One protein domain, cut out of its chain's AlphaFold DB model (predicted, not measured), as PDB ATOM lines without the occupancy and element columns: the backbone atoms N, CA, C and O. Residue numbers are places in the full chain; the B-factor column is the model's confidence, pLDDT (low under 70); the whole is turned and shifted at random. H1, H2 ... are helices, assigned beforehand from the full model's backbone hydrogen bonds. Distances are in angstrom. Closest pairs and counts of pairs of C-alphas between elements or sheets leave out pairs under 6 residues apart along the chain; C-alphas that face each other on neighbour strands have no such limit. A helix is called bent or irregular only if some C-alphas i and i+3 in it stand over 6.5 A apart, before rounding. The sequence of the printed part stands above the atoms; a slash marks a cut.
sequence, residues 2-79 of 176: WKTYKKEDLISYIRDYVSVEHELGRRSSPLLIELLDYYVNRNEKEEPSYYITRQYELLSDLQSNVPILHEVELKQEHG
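Overview. This is residues 2 to 79 of the 176 residues of the protein "COesterase domain-containing protein" of Diploscapter pachys (UniProt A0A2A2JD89). A long bent helix, H3, packs with its first arm, H3a, on a helical hairpin of H1 and H2, and residues 70 to 79 stick out from this three-helix body as a free tail. H1 runs beside H3a, while H2, kinked near residue 28, folds back along H1. The printed part has 78 residues with three named helices, H1, H2 and H3 in chain order, and no named strand; the class is all helix. The whole is loose, with a radius of gyration of the C-alphas of 14.5 A, and elongated, spanning 48 by 27 by 18 A.

Arrangement. H3, residues 48 to 77, was assigned as one helix by its hydrogen bonds but is bent: C-alphas 63 and 66 are 7.4 A apart. Its arms, H3a, residues 48 to 63, and H3b, residues 66 to 77, are near each other at a tilt of 36 degrees, only just steep. H3a touches H1, residues 7 to 18, the same way at a shallow tilt of 16 degrees; the closest C-alphas, of Tyr 51 and Lys 7, are 6.0 A apart. With residues 39 to 40 alone, H2, residues 21 to 41, touches H3a, closest at the C-alphas of Tyr 39 and Arg 54, 5.7 A. H1 and H2 form a hairpin at a shallow tilt of 32 degrees, opposite ways, with the C-alphas of Arg 15 and Leu 32 closest at 6.5 A. H3b is apart from H1 and H2. Every O i to N i+4 pair is within hydrogen-bond range in H1, H3a and H3b, and 12 of 17 are in H2.

Along the chain. H3a measures 22.8 A and H3b 16.7 A, ending at C-alpha 77 (14.721, -27.641, -11.258). H1 measures 15.6 A from C-alpha 7 (38.773, -26.792, 20.193). H2 measures 21.7 A and is irregular, with C-alphas 23 and 26 9.5 A apart and a kink of 88 degrees near residue 28.

Size, cuts and confidence. The C-alphas of Thr 4 and Gly 79 are the two farthest apart, 49.0 A. The printed part has no cut; the link from H1 to H2 is tight and that from H2 to H3 short. The mean pLDDT of the printed part is 95.6, and no printed residue is under 70.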
ATOM      1  N   TRP A   2      29.306 -27.963  29.343       89.94
ATOM      2  CA  TRP A   2      29.877 -27.230  28.199       89.94
ATOM      3  C   TRP A   2      31.051 -26.325  28.597       89.94
ATOM      4  O   TRP A   2      31.888 -25.994  27.771       89.94
ATOM      5  N   LYS A   3      31.138 -25.944  29.879       94.19
ATOM      6  CA  LYS A   3      32.129 -24.987  30.410       94.19
ATOM      7  C   LYS A   3      33.586 -25.443  30.267       94.19
ATOM      8  O   LYS A   3      34.489 -24.635  30.428       94.19
ATOM      9  N   THR A   4      33.814 -26.727  30.010       95.50
ATOM     10  CA  THR A   4      35.144 -27.324  29.831       95.50
ATOM     11  C   THR A   4      35.413 -27.750  28.391       95.50
ATOM     12  O   THR A   4      36.466 -28.326  28.149       95.50
ATOM     13  N   TYR A   5      34.469 -27.513  27.474       96.44
ATOM     14  CA  TYR A   5      34.551 -27.921  26.075       96.44
ATOM     15  C   TYR A   5      35.582 -27.065  25.324       96.44
ATOM     16  O   TYR A   5      35.658 -25.855  25.544       96.44
ATOM     17  N   LYS A   6      36.399 -27.679  24.469       96.50
ATOM     18  CA  LYS A   6      37.548 -27.045  23.805       96.50
ATOM     19  C   LYS A   6      37.557 -27.289  22.300       96.50
ATOM     20  O   LYS A   6      36.803 -28.102  21.771       96.50
ATOM     21  N   LYS A   7      38.480 -26.608  21.618       97.06
ATOM     22  CA  LYS A   7      38.773 -26.792  20.193       97.06
ATOM     23  C   LYS A   7      38.991 -28.261  19.838       97.06
ATOM     24  O   LYS A   7      38.433 -28.755  18.864       97.06
ATOM     25  N   GLU A   8      39.783 -28.962  20.645       97.56
ATOM     26  CA  GLU A   8      40.153 -30.359  20.415       97.56
ATOM     27  C   GLU A   8      38.948 -31.301  20.498       97.56
ATOM     28  O   GLU A   8      38.915 -32.305  19.783       97.56
ATOM     29  N   ASP A   9      37.948 -30.962  21.318       97.50
ATOM     30  CA  ASP A   9      36.701 -31.722  21.414       97.50
ATOM     31  C   ASP A   9      35.901 -31.600  20.110       97.50
ATOM     32  O   ASP A   9      35.454 -32.613  19.573       97.50
ATOM     33  N   LEU A  10      35.803 -30.391  19.537       97.62
ATOM     34  CA  LEU A  10      35.124 -30.167  18.254       97.62
ATOM     35  C   LEU A  10      35.864 -30.834  17.091       97.62
ATOM     36  O   LEU A  10      35.240 -31.491  16.261       97.62
ATOM     37  N   ILE A  11      37.194 -30.715  17.046       98.00
ATOM     38  CA  ILE A  11      38.020 -31.396  16.036       98.00
ATOM     39  C   ILE A  11      37.806 -32.910  16.110       98.00
ATOM     40  O   ILE A  11      37.608 -33.558  15.081       98.00
ATOM     41  N   SER A  12      37.830 -33.471  17.322       98.00
ATOM     42  CA  SER A  12      37.609 -34.905  17.526       98.00
ATOM     43  C   SER A  12      36.191 -35.299  17.127       98.00
ATOM     44  O   SER A  12      36.022 -36.288  16.423       98.00
ATOM     45  N   TYR A  13      35.182 -34.491  17.465       97.69
ATOM     46  CA  TYR A  13      33.804 -34.736  17.047       97.69
ATOM     47  C   TYR A  13      33.663 -34.805  15.518       97.69
ATOM     48  O   TYR A  13      33.102 -35.765  14.992       97.69
ATOM     49  N   ILE A  14      34.217 -33.827  14.792       98.06
ATOM     50  CA  ILE A  14      34.157 -33.787  13.323       98.06
ATOM     51  C   ILE A  14      34.862 -35.007  12.722       98.06
ATOM     52  O   ILE A  14      34.323 -35.652  11.825       98.06
ATOM     53  N   ARG A  15      36.058 -35.345  13.210       97.44
ATOM     54  CA  ARG A  15      36.831 -36.485  12.705       97.44
ATOM     55  C   ARG A  15      36.128 -37.819  12.968       97.44
ATOM     56  O   ARG A  15      36.056 -38.650  12.069       97.44
ATOM     57  N   ASP A  16      35.629 -38.010  14.186       96.62
ATOM     58  CA  ASP A  16      35.228 -39.329  14.680       96.62
ATOM     59  C   ASP A  16      33.749 -39.646  14.405       96.62
ATOM     60  O   ASP A  16      33.384 -40.819  14.383       96.62
ATOM     61  N   TYR A  17      32.910 -38.628  14.162       96.12
ATOM     62  CA  TYR A  17      31.463 -38.802  13.957       96.12
ATOM     63  C   TYR A  17      30.909 -38.214  12.660       96.12
ATOM     64  O   TYR A  17      29.801 -38.577  12.276       96.12
ATOM     65  N   VAL A  18      31.623 -37.302  11.992       96.56
ATOM     66  CA  VAL A  18      31.108 -36.638  10.778       96.56
ATOM     67  C   VAL A  18      31.888 -37.058   9.543       96.56
ATOM     68  O   VAL A  18      31.305 -37.486   8.552       96.56
ATOM     69  N   SER A  19      33.216 -36.966   9.591       96.62
ATOM     70  CA  SER A  19      34.082 -37.292   8.462       96.62
ATOM     71  C   SER A  19      34.705 -38.681   8.595       96.62
ATOM     72  O   SER A  19      35.918 -38.859   8.471       96.62
ATOM     73  N   VAL A  20      33.881 -39.685   8.879       95.81
ATOM     74  CA  VAL A  20      34.360 -41.013   9.266       95.81
ATOM     75  C   VAL A  20      34.929 -41.768   8.059       95.81
ATOM     76  O   VAL A  20      34.238 -42.024   7.072       95.81
ATOM     77  N   GLU A  21      36.209 -42.151   8.123       94.56
ATOM     78  CA  GLU A  21      36.927 -42.741   6.981       94.56
ATOM     79  C   GLU A  21      36.298 -44.046   6.480       94.56
ATOM     80  O   GLU A  21      36.208 -44.256   5.271       94.56
ATOM     81  N   HIS A  22      35.810 -44.911   7.373       95.19
ATOM     82  CA  HIS A  22      35.203 -46.176   6.951       95.19
ATOM     83  C   HIS A  22      33.852 -45.992   6.232       95.19
ATOM     84  O   HIS A  22      33.451 -46.878   5.482       95.19
ATOM     85  N   GLU A  23      33.178 -44.852   6.416       94.38
ATOM     86  CA  GLU A  23      31.920 -44.518   5.730       94.38
ATOM     87  C   GLU A  23      32.169 -43.743   4.427       94.38
ATOM     88  O   GLU A  23      31.518 -43.979   3.408       94.38
ATOM     89  N   LEU A  24      33.137 -42.821   4.436       95.12
ATOM     90  CA  LEU A  24      33.362 -41.873   3.338       95.12
ATOM     91  C   LEU A  24      34.544 -42.232   2.427       95.12
ATOM     92  O   LEU A  24      34.693 -41.652   1.342       95.12
ATOM     93  N   GLY A  25      35.394 -43.170   2.846       95.56
ATOM     94  CA  GLY A  25      36.627 -43.546   2.165       95.56
ATOM     95  C   GLY A  25      37.516 -42.334   1.887       95.56
ATOM     96  O   GLY A  25      37.685 -41.447   2.722       95.56
ATOM     97  N   ARG A  26      38.023 -42.235   0.652       95.81
ATOM     98  CA  ARG A  26      38.927 -41.151   0.212       95.81
ATOM     99  C   ARG A  26      38.335 -39.737   0.318       95.81
ATOM    100  O   ARG A  26      39.081 -38.773   0.196       95.81
ATOM    101  N   ARG A  27      37.016 -39.598   0.511       95.81
ATOM    102  CA  ARG A  27      36.352 -38.294   0.688       95.81
ATOM    103  C   ARG A  27      36.416 -37.773   2.124       95.81
ATOM    104  O   ARG A  27      36.189 -36.585   2.318       95.81
ATOM    105  N   SER A  28      36.760 -38.621   3.097       96.88
ATOM    106  CA  SER A  28      36.873 -38.228   4.506       96.88
ATOM    107  C   SER A  28      37.904 -37.112   4.711       96.88
ATOM    108  O   SER A  28      37.590 -36.079   5.295       96.88
ATOM    109  N   SER A  29      39.127 -37.249   4.188       96.38
ATOM    110  CA  SER A  29      40.164 -36.238   4.443       96.38
ATOM    111  C   SER A  29      39.837 -34.866   3.833       96.38
ATOM    112  O   SER A  29      39.939 -33.881   4.560       96.38
ATOM    113  N   PRO A  30      39.394 -34.760   2.559       97.06
ATOM    114  CA  PRO A  30      38.955 -33.479   2.008       97.06
ATOM    115  C   PRO A  30      37.785 -32.867   2.784       97.06
ATOM    116  O   PRO A  30      37.843 -31.692   3.128       97.06
ATOM    117  N   LEU A  31      36.762 -33.661   3.129       96.19
ATOM    118  CA  LEU A  31      35.621 -33.164   3.901       96.19
ATOM    119  C   LEU A  31      36.049 -32.664   5.284       96.19
ATOM    120  O   LEU A  31      35.595 -31.613   5.722       96.19
ATOM    121  N   LEU A  32      36.939 -33.390   5.964       97.50
ATOM    122  CA  LEU A  32      37.454 -32.985   7.268       97.50
ATOM    123  C   LEU A  32      38.121 -31.608   7.182       97.50
ATOM    124  O   LEU A  32      37.850 -30.762   8.022       97.50
ATOM    125  N   ILE A  33      38.950 -31.367   6.164       97.69
ATOM    126  CA  ILE A  33      39.637 -30.080   5.983       97.69
ATOM    127  C   ILE A  33      38.627 -28.935   5.829       97.69
ATOM    128  O   ILE A  33      38.731 -27.946   6.551       97.69
ATOM    129  N   GLU A  34      37.629 -29.096   4.958       97.25
ATOM    130  CA  GLU A  34      36.585 -28.083   4.734       97.25
ATOM    131  C   GLU A  34      35.764 -27.811   6.008       97.25
ATOM    132  O   GLU A  34      35.510 -26.663   6.374       97.25
ATOM    133  N   LEU A  35      35.390 -28.868   6.743       97.50
ATOM    134  CA  LEU A  35      34.638 -28.732   7.993       97.50
ATOM    135  C   LEU A  35      35.459 -28.047   9.090       97.50
ATOM    136  O   LEU A  35      34.915 -27.239   9.847       97.50
ATOM    137  N   LEU A  36      36.759 -28.335   9.182       97.62
ATOM    138  CA  LEU A  36      37.649 -27.666  10.128       97.62
ATOM    139  C   LEU A  36      37.816 -26.184   9.785       97.62
ATOM    140  O   LEU A  36      37.734 -25.342  10.679       97.62
ATOM    141  N   ASP A  37      37.995 -25.847   8.510       96.75
ATOM    142  CA  ASP A  37      38.101 -24.449   8.092       96.75
ATOM    143  C   ASP A  37      36.840 -23.654   8.465       96.75
ATOM    144  O   ASP A  37      36.907 -22.616   9.130       96.75
ATOM    145  N   TYR A  38      35.667 -24.203   8.150       96.56
ATOM    146  CA  TYR A  38      34.403 -23.496   8.326       96.56
ATOM    147  C   TYR A  38      33.873 -23.468   9.770       96.56
ATOM    148  O   TYR A  38      33.375 -22.428  10.225       96.56
ATOM    149  N   TYR A  39      33.942 -24.584  10.506       96.69
ATOM    150  CA  TYR A  39      33.357 -24.685  11.853       96.69
ATOM    151  C   TYR A  39      34.361 -24.456  12.978       96.69
ATOM    152  O   TYR A  39      33.943 -24.059  14.064       96.69
ATOM    153  N   VAL A  40      35.659 -24.668  12.744       95.88
ATOM    154  CA  VAL A  40      36.682 -24.498  13.786       95.88
ATOM    155  C   VAL A  40      37.434 -23.182  13.615       95.88
ATOM    156  O   VAL A  40      37.520 -22.408  14.565       95.88
ATOM    157  N   ASN A  41      37.942 -22.897  12.416       93.75
ATOM    158  CA  ASN A  41      38.888 -21.793  12.207       93.75
ATOM    159  C   ASN A  41      38.206 -20.450  11.865       93.75
ATOM    160  O   ASN A  41      38.820 -19.384  11.946       93.75
ATOM    161  N   ARG A  42      36.918 -20.462  11.500       91.25
ATOM    162  CA  ARG A  42      36.172 -19.268  11.076       91.25
ATOM    163  C   ARG A  42      35.852 -18.312  12.230       91.25
ATOM    164  O   ARG A  42      34.881 -18.516  12.973       91.25
ATOM    165  N   ASN A  43      36.564 -17.185  12.283       89.88
ATOM    166  CA  ASN A  43      36.405 -16.153  13.320       89.88
ATOM    167  C   ASN A  43      36.511 -16.764  14.728       89.88
ATOM    168  O   ASN A  43      35.624 -16.569  15.563       89.88
ATOM    169  N   GLU A  44      37.538 -17.589  14.927       86.06
ATOM    170  CA  GLU A  44      37.759 -18.360  16.147       86.06
ATOM    171  C   GLU A  44      37.765 -17.475  17.400       86.06
ATOM    172  O   GLU A  44      38.309 -16.366  17.410       86.06
ATOM    173  N   LYS A  45      37.148 -17.988  18.467       89.19
ATOM    174  CA  LYS A  45      37.228 -17.438  19.819       89.19
ATOM    175  C   LYS A  45      37.618 -18.564  20.760       89.19
ATOM    176  O   LYS A  45      36.996 -19.623  20.738       89.19
ATOM    177  N   GLU A  46      38.606 -18.326  21.613       89.25
ATOM    178  CA  GLU A  46      39.082 -19.307  22.593       89.25
ATOM    179  C   GLU A  46      38.137 -19.414  23.806       89.25
ATOM    180  O   GLU A  46      38.528 -19.224  24.955       89.25
ATOM    181  N   GLU A  47      36.862 -19.710  23.553       94.06
ATOM    182  CA  GLU A  47      35.820 -19.818  24.573       94.06
ATOM    183  C   GLU A  47      35.062 -21.151  24.440       94.06
ATOM    184  O   GLU A  47      34.685 -21.538  23.331       94.06
ATOM    185  N   PRO A  48      34.746 -21.848  25.546       95.56
ATOM    186  CA  PRO A  48      33.997 -23.104  25.483       95.56
ATOM    187  C   PRO A  48      32.625 -22.987  24.807       95.56
ATOM    188  O   PRO A  48      32.208 -23.883  24.074       95.56
ATOM    189  N   SER A  49      31.936 -21.863  25.024       94.94
ATOM    190  CA  SER A  49      30.653 -21.526  24.394       94.94
ATOM    191  C   SER A  49      30.754 -21.435  22.871       94.94
ATOM    192  O   SER A  49      29.816 -21.832  22.182       94.94
ATOM    193  N   TYR A  50      31.880 -20.953  22.340       94.94
ATOM    194  CA  TYR A  50      32.108 -20.858  20.902       94.94
ATOM    195  C   TYR A  50      32.150 -22.254  20.269       94.94
ATOM    196  O   TYR A  50      31.339 -22.553  19.394       94.94
ATOM    197  N   TYR A  51      33.024 -23.137  20.757       96.12
ATOM    198  CA  TYR A  51      33.211 -24.463  20.159       96.12
ATOM    199  C   TYR A  51      31.982 -25.361  20.296       96.12
ATOM    200  O   TYR A  51      31.618 -26.045  19.340       96.12
ATOM    201  N   ILE A  52      31.296 -25.330  21.445       96.00
ATOM    202  CA  ILE A  52      30.067 -26.115  21.593       96.00
ATOM    203  C   ILE A  52      28.969 -25.593  20.659       96.00
ATOM    204  O   ILE A  52      28.303 -26.390  20.009       96.00
ATOM    205  N   THR A  53      28.822 -24.269  20.513       94.75
ATOM    206  CA  THR A  53      27.849 -23.680  19.579       94.75
ATOM    207  C   THR A  53      28.155 -24.101  18.144       94.75
ATOM    208  O   THR A  53      27.250 -24.538  17.440       94.75
ATOM    209  N   ARG A  54      29.428 -24.080  17.730       95.69
ATOM    210  CA  ARG A  54      29.858 -24.561  16.408       95.69
ATOM    211  C   ARG A  54      29.549 -26.038  16.173       95.69
ATOM    212  O   ARG A  54      29.133 -26.387  15.072       95.69
ATOM    213  N   GLN A  55      29.689 -26.893  17.191       96.12
ATOM    214  CA  GLN A  55      29.288 -28.298  17.075       96.12
ATOM    215  C   GLN A  55      27.785 -28.432  16.776       96.12
ATOM    216  O   GLN A  55      27.392 -29.228  15.927       96.12
ATOM    217  N   TYR A  56      26.941 -27.658  17.464       94.88
ATOM    218  CA  TYR A  56      25.491 -27.699  17.255       94.88
ATOM    219  C   TYR A  56      25.055 -27.038  15.943       94.88
ATOM    220  O   TYR A  56      24.120 -27.530  15.317       94.88
ATOM    221  N   GLU A  57      25.734 -25.981  15.492       95.25
ATOM    222  CA  GLU A  57      25.539 -25.422  14.148       95.25
ATOM    223  C   GLU A  57      25.833 -26.477  13.076       95.25
ATOM    224  O   GLU A  57      24.987 -26.718  12.221       95.25
ATOM    225  N   LEU A  58      26.973 -27.173  13.175       97.12
ATOM    226  CA  LEU A  58      27.320 -28.278  12.278       97.12
ATOM    227  C   LEU A  58      26.244 -29.366  12.280       97.12
ATOM    228  O   LEU A  58      25.815 -29.819  11.221       97.12
ATOM    229  N   LEU A  59      25.789 -29.783  13.463       95.75
ATOM    230  CA  LEU A  59      24.750 -30.802  13.579       95.75
ATOM    231  C   LEU A  59      23.440 -30.351  12.915       95.75
ATOM    232  O   LEU A  59      22.826 -31.128  12.187       95.75
ATOM    233  N   SER A  60      23.035 -29.099  13.137       95.38
ATOM    234  CA  SER A  60      21.839 -28.502  12.532       95.38
ATOM    235  C   SER A  60      21.947 -28.425  11.007       95.38
ATOM    236  O   SER A  60      21.004 -28.774  10.292       95.38
ATOM    237  N   ASP A  61      23.119 -28.047  10.496       96.56
ATOM    238  CA  ASP A  61      23.370 -27.961   9.061       96.56
ATOM    239  C   ASP A  61      23.309 -29.335   8.390       96.56
ATOM    240  O   ASP A  61      22.636 -29.484   7.368       96.56
ATOM    241  N   LEU A  62      23.936 -30.351   8.991       94.81
ATOM    242  CA  LEU A  62      23.934 -31.719   8.467       94.81
ATOM    243  C   LEU A  62      22.552 -32.377   8.530       94.81
ATOM    244  O   LEU A  62      22.164 -33.075   7.595       94.81
ATOM    245  N   GLN A  63      21.817 -32.186   9.628       94.88
ATOM    246  CA  GLN A  63      20.524 -32.842   9.828       94.88
ATOM    247  C   GLN A  63      19.369 -32.131   9.120       94.88
ATOM    248  O   GLN A  63      18.407 -32.792   8.736       94.88
ATOM    249  N   SER A  64      19.432 -30.801   8.984       94.38
ATOM    250  CA  SER A  64      18.293 -29.991   8.538       94.38
ATOM    251  C   SER A  64      18.645 -29.037   7.401       94.38
ATOM    252  O   SER A  64      18.081 -29.171   6.317       94.38
ATOM    253  N   ASN A  65      19.554 -28.077   7.604       95.06
ATOM    254  CA  ASN A  65      19.655 -26.941   6.676       95.06
ATOM    255  C   ASN A  65      20.161 -27.349   5.287       95.06
ATOM    256  O   ASN A  65      19.549 -26.969   4.292       95.06
ATOM    257  N   VAL A  66      21.230 -28.147   5.199       95.75
ATOM    258  CA  VAL A  66      21.766 -28.601   3.904       95.75
ATOM    259  C   VAL A  66      20.753 -29.485   3.158       95.75
ATOM    260  O   VAL A  66      20.479 -29.186   1.995       95.75
ATOM    261  N   PRO A  67      20.121 -30.503   3.785       97.06
ATOM    262  CA  PRO A  67      19.046 -31.257   3.138       97.06
ATOM    263  C   PRO A  67      17.861 -30.396   2.668       97.06
ATOM    264  O   PRO A  67      17.350 -30.615   1.571       97.06
ATOM    265  N   ILE A  68      17.430 -29.405   3.460       96.56
ATOM    266  CA  ILE A  68      16.336 -28.491   3.085       96.56
ATOM    267  C   ILE A  68      16.707 -27.676   1.844       96.56
ATOM    268  O   ILE A  68      15.886 -27.537   0.938       96.56
ATOM    269  N   LEU A  69      17.929 -27.142   1.789       96.06
ATOM    270  CA  LEU A  69      18.395 -26.372   0.637       96.06
ATOM    271  C   LEU A  69      18.510 -27.239  -0.615       96.06
ATOM    272  O   LEU A  69      18.056 -26.825  -1.678       96.06
ATOM    273  N   HIS A  70      19.011 -28.465  -0.478       96.81
ATOM    274  CA  HIS A  70      19.054 -29.409  -1.590       96.81
ATOM    275  C   HIS A  70      17.649 -29.722  -2.137       96.81
ATOM    276  O   HIS A  70      17.426 -29.727  -3.346       96.81
ATOM    277  N   GLU A  71      16.662 -29.913  -1.258       97.44
ATOM    278  CA  GLU A  71      15.263 -30.109  -1.655       97.44
ATOM    279  C   GLU A  71      14.675 -28.870  -2.357       97.44
ATOM    280  O   GLU A  71      13.883 -29.002  -3.294       97.44
ATOM    281  N   VAL A  72      15.048 -27.659  -1.928       96.62
ATOM    282  CA  VAL A  72      14.652 -26.412  -2.602       96.62
ATOM    283  C   VAL A  72      15.208 -26.370  -4.024       96.62
ATOM    284  O   VAL A  72      14.446 -26.102  -4.953       96.62
ATOM    285  N   GLU A  73      16.493 -26.677  -4.211       95.69
ATOM    286  CA  GLU A  73      17.135 -26.733  -5.531       95.69
ATOM    287  C   GLU A  73      16.423 -27.732  -6.453       95.69
ATOM    288  O   GLU A  73      15.994 -27.367  -7.550       95.69
ATOM    289  N   LEU A  74      16.186 -28.961  -5.977       97.06
ATOM    290  CA  LEU A  74      15.478 -29.992  -6.740       97.06
ATOM    291  C   LEU A  74      14.072 -29.539  -7.148       97.06
ATOM    292  O   LEU A  74      13.661 -29.724  -8.297       97.06
ATOM    293  N   LYS A  75      13.321 -28.908  -6.241       96.88
ATOM    294  CA  LYS A  75      11.990 -28.364  -6.550       96.88
ATOM    295  C   LYS A  75      12.044 -27.268  -7.606       96.88
ATOM    296  O   LYS A  75      11.206 -27.255  -8.512       96.88
ATOM    297  N   GLN A  76      13.034 -26.379  -7.540       95.00
ATOM    298  CA  GLN A  76      13.222 -25.341  -8.554       95.00
ATOM    299  C   GLN A  76      13.541 -25.927  -9.933       95.00
ATOM    300  O   GLN A  76      12.988 -25.463 -10.932       95.00
ATOM    301  N   GLU A  77      14.387 -26.955 -10.002       95.38
ATOM    302  CA  GLU A  77      14.721 -27.641 -11.258       95.38
ATOM    303  C   GLU A  77      13.493 -28.269 -11.928       95.38
ATOM    304  O   GLU A  77      13.398 -28.289 -13.156       95.38
ATOM    305  N   HIS A  78      12.512 -28.697 -11.131       96.56
ATOM    306  CA  HIS A  78      11.260 -29.285 -11.608       96.56
ATOM    307  C   HIS A  78      10.126 -28.263 -11.791       96.56
ATOM    308  O   HIS A  78       8.995 -28.648 -12.092       96.56
ATOM    309  N   GLY A  79      10.401 -26.965 -11.628       95.25
ATOM    310  CA  GLY A  79       9.427 -25.894 -11.851       95.25
ATOM    311  C   GLY A  79       8.367 -25.761 -10.757       95.25
ATOM    312  O   GLY A  79       7.273 -25.269 -11.030       95.25
TER     313      GLY A  79